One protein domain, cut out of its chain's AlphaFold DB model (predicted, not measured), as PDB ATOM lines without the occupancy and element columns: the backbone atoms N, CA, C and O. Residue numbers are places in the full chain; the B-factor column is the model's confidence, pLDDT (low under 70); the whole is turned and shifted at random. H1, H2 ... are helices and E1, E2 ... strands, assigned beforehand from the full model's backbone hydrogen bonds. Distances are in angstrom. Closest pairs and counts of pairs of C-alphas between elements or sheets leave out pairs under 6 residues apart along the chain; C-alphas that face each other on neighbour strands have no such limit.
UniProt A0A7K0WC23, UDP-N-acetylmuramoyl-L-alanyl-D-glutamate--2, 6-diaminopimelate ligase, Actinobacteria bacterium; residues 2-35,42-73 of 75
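AT A GLANCE: This is residues 2 to 35 and 42 to 73 of the 75 residues of the protein "UDP-N-acetylmuramoyl-L-alanyl-D-glutamate--2, 6-diaminopimelate ligase" of Actinobacteria bacterium (UniProt A0A7K0WC23). A small two-strand hairpin, E1 and E2, stands at one end of a slanted pair of helices, H2 and H3, that pack on each other, while a third helix, H1, is set off by itself on a long link; residues 9 to 14 stick out. The whole is flat and loose, with a radius of gyration of the C-alphas of 14.0 A and spans of 36 by 34 by 18 A. The printed part has 66 residues, with three named helices and two named strands in the order H1, H2, E1, E2, H3; the sheet, E1 - E2, is antiparallel, and the class is mixed, helices and strands.

HOW THE PARTS SIT: Look first at E1, residues 49 to 52, and E2, residues 55 to 58: they form a hairpin, antiparallel at 148 degrees. There N 50 and O 57 are 2.8 A apart and N 52 and O 55 are 2.9 A apart, both within hydrogen-bond range. A tight link leads from E2 to H3, residues 61 to 71. H3 and H2, residues 22 to 32, touch, and their closest C-alphas, those of Arg 27 and Ala 68, are 5.4 A apart. They run the same way at a steep tilt of 45 degrees. H1, residues 2 to 10, is apart from H2, H3, E1 and E2. In H1, H2 and H3 every O i to N i+4 pair is within hydrogen-bond range.

IN THESE COORDINATES: Find C-alpha 49 at (-12.946, -28.502, 49.564), where E1 begins; it is 9.4 A long, and E2 9.7 A. H3 ends at C-alpha 71, at (-28.203, -12.977, 46.674), after 14.9 A. H2 runs 15.4 A. H1 begins at C-alpha 2, at (-23.000, -40.388, 29.700), and runs 12.0 A.

THE WHOLE: The farthest C-alphas, those of Pro 35 and Gly 54, are 39.4 A apart. Residues 36 to 41 are not printed, and C-alphas 35 and 42 are 21.0 A apart across the cut. The link from H1 to H2 is long, with 11 residues. Mean pLDDT of the printed part is 94.3, and no printed residue is under 70.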
ATOM      1  N   THR A   2     -21.937 -39.419  29.412       83.81
ATOM      2  CA  THR A   2     -23.000 -40.388  29.700       83.81
ATOM      3  C   THR A   2     -24.130 -39.876  30.599       83.81
ATOM      4  O   THR A   2     -25.279 -40.219  30.361       83.81
ATOM      5  N   LEU A   3     -23.847 -39.043  31.611       87.75
ATOM      6  CA  LEU A   3     -24.880 -38.619  32.568       87.75
ATOM      7  C   LEU A   3     -25.934 -37.691  31.942       87.75
ATOM      8  O   LEU A   3     -27.127 -37.901  32.133       87.75
ATOM      9  N   VAL A   4     -25.503 -36.683  31.180       89.69
ATOM     10  CA  VAL A   4     -26.417 -35.713  30.555       89.69
ATOM     11  C   VAL A   4     -27.212 -36.360  29.426       89.69
ATOM     12  O   VAL A   4     -28.415 -36.142  29.314       89.69
ATOM     13  N   GLU A   5     -26.553 -37.183  28.610       92.44
ATOM     14  CA  GLU A   5     -27.208 -37.935  27.537       92.44
ATOM     15  C   GLU A   5     -28.275 -38.882  28.105       92.44
ATOM     16  O   GLU A   5     -29.406 -38.893  27.618       92.44
ATOM     17  N   ALA A   6     -27.962 -39.600  29.189       93.56
ATOM     18  CA  ALA A   6     -28.926 -40.459  29.872       93.56
ATOM     19  C   ALA A   6     -30.095 -39.661  30.471       93.56
ATOM     20  O   ALA A   6     -31.245 -40.064  30.313       93.56
ATOM     21  N   ALA A   7     -29.831 -38.513  31.108       93.19
ATOM     22  CA  ALA A   7     -30.880 -37.655  31.659       93.19
ATOM     23  C   ALA A   7     -31.842 -37.156  30.566       93.19
ATOM     24  O   ALA A   7     -33.059 -37.262  30.727       93.19
ATOM     25  N   ARG A   8     -31.304 -36.695  29.426       93.50
ATOM     26  CA  ARG A   8     -32.100 -36.270  28.259       93.50
ATOM     27  C   ARG A   8     -32.930 -37.416  27.691       93.50
ATOM     28  O   ARG A   8     -34.089 -37.215  27.360       93.50
ATOM     29  N   SER A   9     -32.360 -38.615  27.591       95.12
ATOM     30  CA  SER A   9     -33.098 -39.778  27.094       95.12
ATOM     31  C   SER A   9     -34.209 -40.223  28.048       95.12
ATOM     32  O   SER A   9     -35.230 -40.721  27.584       95.12
ATOM     33  N   ALA A  10     -34.006 -40.093  29.361       96.00
ATOM     34  CA  ALA A  10     -34.967 -40.548  30.360       96.00
ATOM     35  C   ALA A  10     -36.194 -39.631  30.460       96.00
ATOM     36  O   ALA A  10     -37.297 -40.126  30.683       96.00
ATOM     37  N   ARG A  11     -36.003 -38.311  30.332       95.56
ATOM     38  CA  ARG A  11     -37.052 -37.281  30.452       95.56
ATOM     39  C   ARG A  11     -36.801 -36.137  29.453       95.56
ATOM     40  O   ARG A  11     -36.351 -35.065  29.863       95.56
ATOM     41  N   PRO A  12     -37.027 -36.356  28.144       93.75
ATOM     42  CA  PRO A  12     -36.663 -35.406  27.086       93.75
ATOM     43  C   PRO A  12     -37.434 -34.083  27.133       93.75
ATOM     44  O   PRO A  12     -37.015 -33.106  26.517       93.75
ATOM     45  N   GLU A  13     -38.562 -34.044  27.839       96.31
ATOM     46  CA  GLU A  13     -39.403 -32.863  28.002       96.31
ATOM     47  C   GLU A  13     -38.916 -31.901  29.093       96.31
ATOM     48  O   GLU A  13     -39.384 -30.766  29.155       96.31
ATOM     49  N   LEU A  14     -38.010 -32.344  29.971       94.56
ATOM     50  CA  LEU A  14     -37.466 -31.502  31.032       94.56
ATOM     51  C   LEU A  14     -36.263 -30.703  30.527       94.56
ATOM     52  O   LEU A  14     -35.382 -31.226  29.844       94.56
ATOM     53  N   GLU A  15     -36.189 -29.433  30.922       94.50
ATOM     54  CA  GLU A  15     -35.013 -28.609  30.654       94.50
ATOM     55  C   GLU A  15     -33.805 -29.107  31.457       94.50
ATOM     56  O   GLU A  15     -33.871 -29.297  32.674       94.50
ATOM     57  N   ILE A  16     -32.675 -29.292  30.771       94.81
ATOM     58  CA  ILE A  16     -31.412 -29.730  31.373       94.81
ATOM     59  C   ILE A  16     -30.351 -28.663  31.125       94.81
ATOM     60  O   ILE A  16     -30.028 -28.346  29.979       94.81
ATOM     61  N   PHE A  17     -29.770 -28.156  32.211       94.88
ATOM     62  CA  PHE A  17     -28.715 -27.150  32.180       94.88
ATOM     63  C   PHE A  17     -27.353 -27.780  32.490       94.88
ATOM     64  O   PHE A  17     -27.175 -28.413  33.528       94.88
ATOM     65  N   GLU A  18     -26.373 -27.560  31.612       94.50
ATOM     66  CA  GLU A  18     -24.959 -27.847  31.873       94.50
ATOM     67  C   GLU A  18     -24.267 -26.532  32.237       94.50
ATOM     68  O   GLU A  18     -24.118 -25.651  31.392       94.50
ATOM     69  N   VAL A  19     -23.890 -26.366  33.506       96.25
ATOM     70  CA  VAL A  19     -23.332 -25.105  34.017       96.25
ATOM     71  C   VAL A  19     -22.024 -25.374  34.747       96.25
ATOM     72  O   VAL A  19     -21.932 -26.273  35.580       96.25
ATOM     73  N   SER A  20     -21.004 -24.583  34.431       93.38
ATOM     74  CA  SER A  20     -19.720 -24.556  35.128       93.38
ATOM     75  C   SER A  20     -19.284 -23.104  35.335       93.38
ATOM     76  O   SER A  20     -19.540 -22.281  34.455       93.38
ATOM     77  N   PRO A  21     -18.634 -22.772  36.464       93.81
ATOM     78  CA  PRO A  21     -18.253 -23.656  37.579       93.81
ATOM     79  C   PRO A  21     -19.453 -23.951  38.527       93.81
ATOM     80  O   PRO A  21     -20.537 -23.395  38.318       93.81
ATOM     81  N   PRO A  22     -19.354 -24.862  39.519       93.50
ATOM     82  CA  PRO A  22     -20.507 -25.275  40.338       93.50
ATOM     83  C   PRO A  22     -21.163 -24.140  41.140       93.50
ATOM     84  O   PRO A  22     -22.362 -24.190  41.393       93.50
ATOM     85  N   GLU A  23     -20.424 -23.095  41.492       95.19
ATOM     86  CA  GLU A  23     -20.924 -21.871  42.126       95.19
ATOM     87  C   GLU A  23     -21.971 -21.180  41.232       95.19
ATOM     88  O   GLU A  23     -23.005 -20.703  41.711       95.19
ATOM     89  N   ALA A  24     -21.741 -21.178  39.913       98.00
ATOM     90  CA  ALA A  24     -22.695 -20.680  38.925       98.00
ATOM     91  C   ALA A  24     -23.872 -21.648  38.732       98.00
ATOM     92  O   ALA A  24     -25.003 -21.204  38.536       98.00
ATOM     93  N   ALA A  25     -23.641 -22.961  38.834       97.00
ATOM     94  CA  ALA A  25     -24.709 -23.960  38.763       97.00
ATOM     95  C   ALA A  25     -25.698 -23.826  39.933       97.00
ATOM     96  O   ALA A  25     -26.909 -23.883  39.721       97.00
ATOM     97  N   ILE A  26     -25.199 -23.572  41.148       97.19
ATOM     98  CA  ILE A  26     -26.034 -23.315  42.331       97.19
ATOM     99  C   ILE A  26     -26.876 -22.051  42.124       97.19
ATOM    100  O   ILE A  26     -28.093 -22.092  42.300       97.19
ATOM    101  N   ARG A  27     -26.264 -20.948  41.674       98.38
ATOM    102  CA  ARG A  27     -26.992 -19.701  41.369       98.38
ATOM    103  C   ARG A  27     -28.036 -19.900  40.275       98.38
ATOM    104  O   ARG A  27     -29.155 -19.408  40.405       98.38
ATOM    105  N   LYS A  28     -27.720 -20.680  39.235       98.44
ATOM    106  CA  LYS A  28     -28.693 -21.044  38.199       98.44
ATOM    107  C   LYS A  28     -29.868 -21.816  38.797       98.44
ATOM    108  O   LYS A  28     -31.002 -21.441  38.523       98.44
ATOM    109  N   ALA A  29     -29.625 -22.829  39.629       97.81
ATOM    110  CA  ALA A  29     -30.693 -23.593  40.275       97.81
ATOM    111  C   ALA A  29     -31.589 -22.700  41.154       97.81
ATOM    112  O   ALA A  29     -32.809 -22.752  41.029       97.81
ATOM    113  N   VAL A  30     -30.993 -21.822  41.970       98.19
ATOM    114  CA  VAL A  30     -31.741 -20.863  42.803       98.19
ATOM    115  C   VAL A  30     -32.566 -19.896  41.951       98.19
ATOM    116  O   VAL A  30     -33.715 -19.629  42.287       98.19
ATOM    117  N   SER A  31     -32.038 -19.423  40.817       97.88
ATOM    118  CA  SER A  31     -32.765 -18.509  39.916       97.88
ATOM    119  C   SER A  31     -34.020 -19.118  39.277       97.88
ATOM    120  O   SER A  31     -34.870 -18.382  38.782       97.88
ATOM    121  N   LEU A  32     -34.128 -20.451  39.254       97.56
ATOM    122  CA  LEU A  32     -35.275 -21.167  38.693       97.56
ATOM    123  C   LEU A  32     -36.359 -21.450  39.742       97.56
ATOM    124  O   LEU A  32     -37.496 -21.734  39.366       97.56
ATOM    125  N   ALA A  33     -36.014 -21.395  41.031       97.25
ATOM    126  CA  ALA A  33     -36.912 -21.779  42.111       97.25
ATOM    127  C   ALA A  33     -38.008 -20.737  42.358       97.25
ATOM    128  O   ALA A  33     -37.785 -19.526  42.300       97.25
ATOM    129  N   LYS A  34     -39.200 -21.229  42.688       96.50
ATOM    130  CA  LYS A  34     -40.363 -20.444  43.109       96.50
ATOM    131  C   LYS A  34     -40.758 -20.804  44.546       96.50
ATOM    132  O   LYS A  34     -40.334 -21.839  45.063       96.50
ATOM    133  N   PRO A  35     -41.563 -19.969  45.229       96.12
ATOM    134  CA  PRO A  35     -42.064 -20.308  46.556       96.12
ATOM    135  C   PRO A  35     -42.775 -21.668  46.562       96.12
ATOM    136  O   PRO A  35     -43.692 -21.889  45.773       96.12
ATOM    137  N   ALA A  42     -26.942 -32.920  44.874       91.44
ATOM    138  CA  ALA A  42     -26.430 -34.284  44.977       91.44
ATOM    139  C   ALA A  42     -24.915 -34.331  44.723       91.44
ATOM    140  O   ALA A  42     -24.414 -33.753  43.761       91.44
ATOM    141  N   GLY A  43     -24.185 -35.031  45.592       87.06
ATOM    142  CA  GLY A  43     -22.723 -35.097  45.588       87.06
ATOM    143  C   GLY A  43     -22.158 -35.017  47.011       87.06
ATOM    144  O   GLY A  43     -22.913 -35.141  47.980       87.06
ATOM    145  N   PRO A  44     -20.844 -34.802  47.184       82.62
ATOM    146  CA  PRO A  44     -20.228 -34.708  48.505       82.62
ATOM    147  C   PRO A  44     -20.559 -33.368  49.192       82.62
ATOM    148  O   PRO A  44     -19.737 -32.466  49.286       82.62
ATOM    149  N   GLY A  45     -21.785 -33.224  49.703       78.44
ATOM    150  CA  GLY A  45     -22.270 -31.973  50.308       78.44
ATOM    151  C   GLY A  45     -21.680 -31.634  51.685       78.44
ATOM    152  O   GLY A  45     -21.862 -30.520  52.175       78.44
ATOM    153  N   HIS A  46     -20.991 -32.582  52.328       87.00
ATOM    154  CA  HIS A  46     -20.346 -32.366  53.625       87.00
ATOM    155  C   HIS A  46     -18.921 -31.814  53.507       87.00
ATOM    156  O   HIS A  46     -18.394 -31.347  54.516       87.00
ATOM    157  N   GLN A  47     -18.326 -31.870  52.312       89.88
ATOM    158  CA  GLN A  47     -16.965 -31.411  52.069       89.88
ATOM    159  C   GLN A  47     -16.889 -29.882  52.019       89.88
ATOM    160  O   GLN A  47     -17.821 -29.189  51.608       89.88
ATOM    161  N   ASP A  48     -15.748 -29.391  52.469       93.06
ATOM    162  CA  ASP A  48     -15.309 -27.999  52.541       93.06
ATOM    163  C   ASP A  48     -14.131 -27.713  51.586       93.06
ATOM    164  O   ASP A  48     -13.528 -26.637  51.603       93.06
ATOM    165  N   TYR A  49     -13.862 -28.655  50.682       93.62
ATOM    166  CA  TYR A  49     -12.946 -28.502  49.564       93.62
ATOM    167  C   TYR A  49     -13.461 -29.239  48.326       93.62
ATOM    168  O   TYR A  49     -14.324 -30.116  48.398       93.62
ATOM    169  N   ARG A  50     -12.872 -28.909  47.179       92.44
ATOM    170  CA  ARG A  50     -12.920 -29.711  45.959       92.44
ATOM    171  C   ARG A  50     -11.528 -30.200  45.633       92.44
ATOM    172  O   ARG A  50     -10.574 -29.438  45.727       92.44
ATOM    173  N   ASP A  51     -11.435 -31.461  45.248       91.75
ATOM    174  CA  ASP A  51     -10.239 -31.998  44.616       91.75
ATOM    175  C   ASP A  51     -10.327 -31.723  43.112       91.75
ATOM    176  O   ASP A  51     -11.282 -32.140  42.448       91.75
ATOM    177  N   ILE A  52      -9.379 -30.948  42.600       91.62
ATOM    178  CA  ILE A  52      -9.244 -30.633  41.183       91.62
ATOM    179  C   ILE A  52      -7.836 -31.062  40.795       91.62
ATOM    180  O   ILE A  52      -6.864 -30.404  41.154       91.62
ATOM    181  N   GLU A  53      -7.738 -32.199  40.107       93.75
ATOM    182  CA  GLU A  53      -6.462 -32.775  39.655       93.75
ATOM    183  C   GLU A  53      -5.440 -32.964  40.798       93.75
ATOM    184  O   GLU A  53      -4.246 -32.724  40.639       93.75
ATOM    185  N   GLY A  54      -5.907 -33.390  41.978       94.62
ATOM    186  CA  GLY A  54      -5.083 -33.600  43.170       94.62
ATOM    187  C   GLY A  54      -4.854 -32.341  44.009       94.62
ATOM    188  O   GLY A  54      -4.264 -32.419  45.089       94.62
ATOM    189  N   VAL A  55      -5.330 -31.177  43.557       96.00
ATOM    190  CA  VAL A  55      -5.265 -29.924  44.313       96.00
ATOM    191  C   VAL A  55      -6.564 -29.726  45.080       96.00
ATOM    192  O   VAL A  55      -7.646 -29.648  44.499       96.00
ATOM    193  N   ARG A  56      -6.463 -29.600  46.407       94.62
ATOM    194  CA  ARG A  56      -7.606 -29.268  47.264       94.62
ATOM    195  C   ARG A  56      -7.852 -27.763  47.270       94.62
ATOM    196  O   ARG A  56      -7.150 -27.017  47.951       94.62
ATOM    197  N   THR A  57      -8.867 -27.322  46.540       93.62
ATOM    198  CA  THR A  57      -9.328 -25.930  46.523       93.62
ATOM    199  C   THR A  57     -10.455 -25.739  47.545       93.62
ATOM    200  O   THR A  57     -11.395 -26.535  47.533       93.62
ATOM    201  N   PRO A  58     -10.412 -24.711  48.417       94.94
ATOM    202  CA  PRO A  58     -11.502 -24.417  49.347       94.94
ATOM    203  C   PRO A  58     -12.837 -24.240  48.622       94.94
ATOM    204  O   PRO A  58     -12.926 -23.480  47.660       94.94
ATOM    205  N   TYR A  59     -13.867 -24.952  49.072       94.31
ATOM    206  CA  TYR A  59     -15.197 -24.911  48.466       94.31
ATOM    207  C   TYR A  59     -16.226 -25.554  49.391       94.31
ATOM    208  O   TYR A  59     -16.033 -26.674  49.843       94.31
ATOM    209  N   SER A  60     -17.371 -24.913  49.607       95.12
ATOM    210  CA  SER A  60     -18.465 -25.502  50.382       95.12
ATOM    211  C   SER A  60     -19.790 -25.272  49.675       95.12
ATOM    212  O   SER A  60     -20.314 -24.161  49.685       95.12
ATOM    213  N   ALA A  61     -20.383 -26.335  49.124       95.00
ATOM    214  CA  ALA A  61     -21.679 -26.243  48.447       95.00
ATOM    215  C   ALA A  61     -22.777 -25.694  49.376       95.00
ATOM    216  O   ALA A  61     -23.669 -24.972  48.942       95.00
ATOM    217  N   ARG A  62     -22.689 -25.993  50.680       95.00
ATOM    218  CA  ARG A  62     -23.609 -25.457  51.694       95.00
ATOM    219  C   ARG A  62     -23.449 -23.954  51.882       95.00
ATOM    220  O   ARG A  62     -24.444 -23.273  52.114       95.00
ATOM    221  N   GLN A  63     -22.215 -23.453  51.844       96.25
ATOM    222  CA  GLN A  63     -21.965 -22.020  51.934       96.25
ATOM    223  C   GLN A  63     -22.457 -21.322  50.665       96.25
ATOM    224  O   GLN A  63     -23.293 -20.432  50.775       96.25
ATOM    225  N   GLU A  64     -22.078 -21.830  49.490       96.94
ATOM    226  CA  GLU A  64     -22.543 -21.316  48.195       96.94
ATOM    227  C   GLU A  64     -24.073 -21.298  48.083       96.94
ATOM    228  O   GLU A  64     -24.643 -20.326  47.601       96.94
ATOM    229  N   ALA A  65     -24.766 -22.332  48.571       96.19
ATOM    230  CA  ALA A  65     -26.228 -22.362  48.579       96.19
ATOM    231  C   ALA A  65     -26.831 -21.269  49.478       96.19
ATOM    232  O   ALA A  65     -27.787 -20.607  49.078       96.19
ATOM    233  N   ARG A  66     -26.270 -21.046  50.676       96.75
ATOM    234  CA  ARG A  66     -26.717 -19.959  51.567       96.75
ATOM    235  C   ARG A  66     -26.474 -18.584  50.954       96.75
ATOM    236  O   ARG A  66     -27.318 -17.706  51.103       96.75
ATOM    237  N   ASP A  67     -25.324 -18.393  50.315       97.94
ATOM    238  CA  ASP A  67     -24.986 -17.143  49.637       97.94
ATOM    239  C   ASP A  67     -25.922 -16.900  48.450       97.94
ATOM    240  O   ASP A  67     -26.555 -15.851  48.398       97.94
ATOM    241  N   ALA A  68     -26.125 -17.894  47.583       98.06
ATOM    242  CA  ALA A  68     -27.020 -17.790  46.432       98.06
ATOM    243  C   ALA A  68     -28.476 -17.490  46.831       98.06
ATOM    244  O   ALA A  68     -29.133 -16.673  46.190       98.06
ATOM    245  N   LEU A  69     -28.983 -18.106  47.907       97.62
ATOM    246  CA  LEU A  69     -30.313 -17.791  48.442       97.62
ATOM    247  C   LEU A  69     -30.398 -16.330  48.913       97.62
ATOM    248  O   LEU A  69     -31.342 -15.630  48.549       97.62
ATOM    249  N   ARG A  70     -29.393 -15.838  49.651       97.69
ATOM    250  CA  ARG A  70     -29.331 -14.424  50.064       97.69
ATOM    251  C   ARG A  70     -29.246 -13.469  48.874       97.69
ATOM    252  O   ARG A  70     -29.972 -12.480  48.847       97.69
ATOM    253  N   GLU A  71     -28.379 -13.760  47.906       98.00
ATOM    254  CA  GLU A  71     -28.203 -12.977  46.674       98.00
ATOM    255  C   GLU A  71     -29.517 -12.867  45.883       98.00
ATOM    256  O   GLU A  71     -29.831 -11.805  45.352       98.00
ATOM    257  N   ALA A  72     -30.314 -13.940  45.853       97.25
ATOM    258  CA  ALA A  72     -31.622 -13.975  45.200       97.25
ATOM    259  C   ALA A  72     -32.779 -13.427  46.069       97.25
ATOM    260  O   ALA A  72     -33.934 -13.478  45.651       97.25
ATOM    261  N   GLY A  73     -32.489 -12.881  47.255       97.12
ATOM    262  CA  GLY A  73     -33.472 -12.210  48.114       97.12
ATOM    263  C   GLY A  73     -34.312 -13.134  48.999       97.12
ATOM    264  O   GLY A  73     -35.284 -12.672  49.603       97.12
TER     265      GLY A  73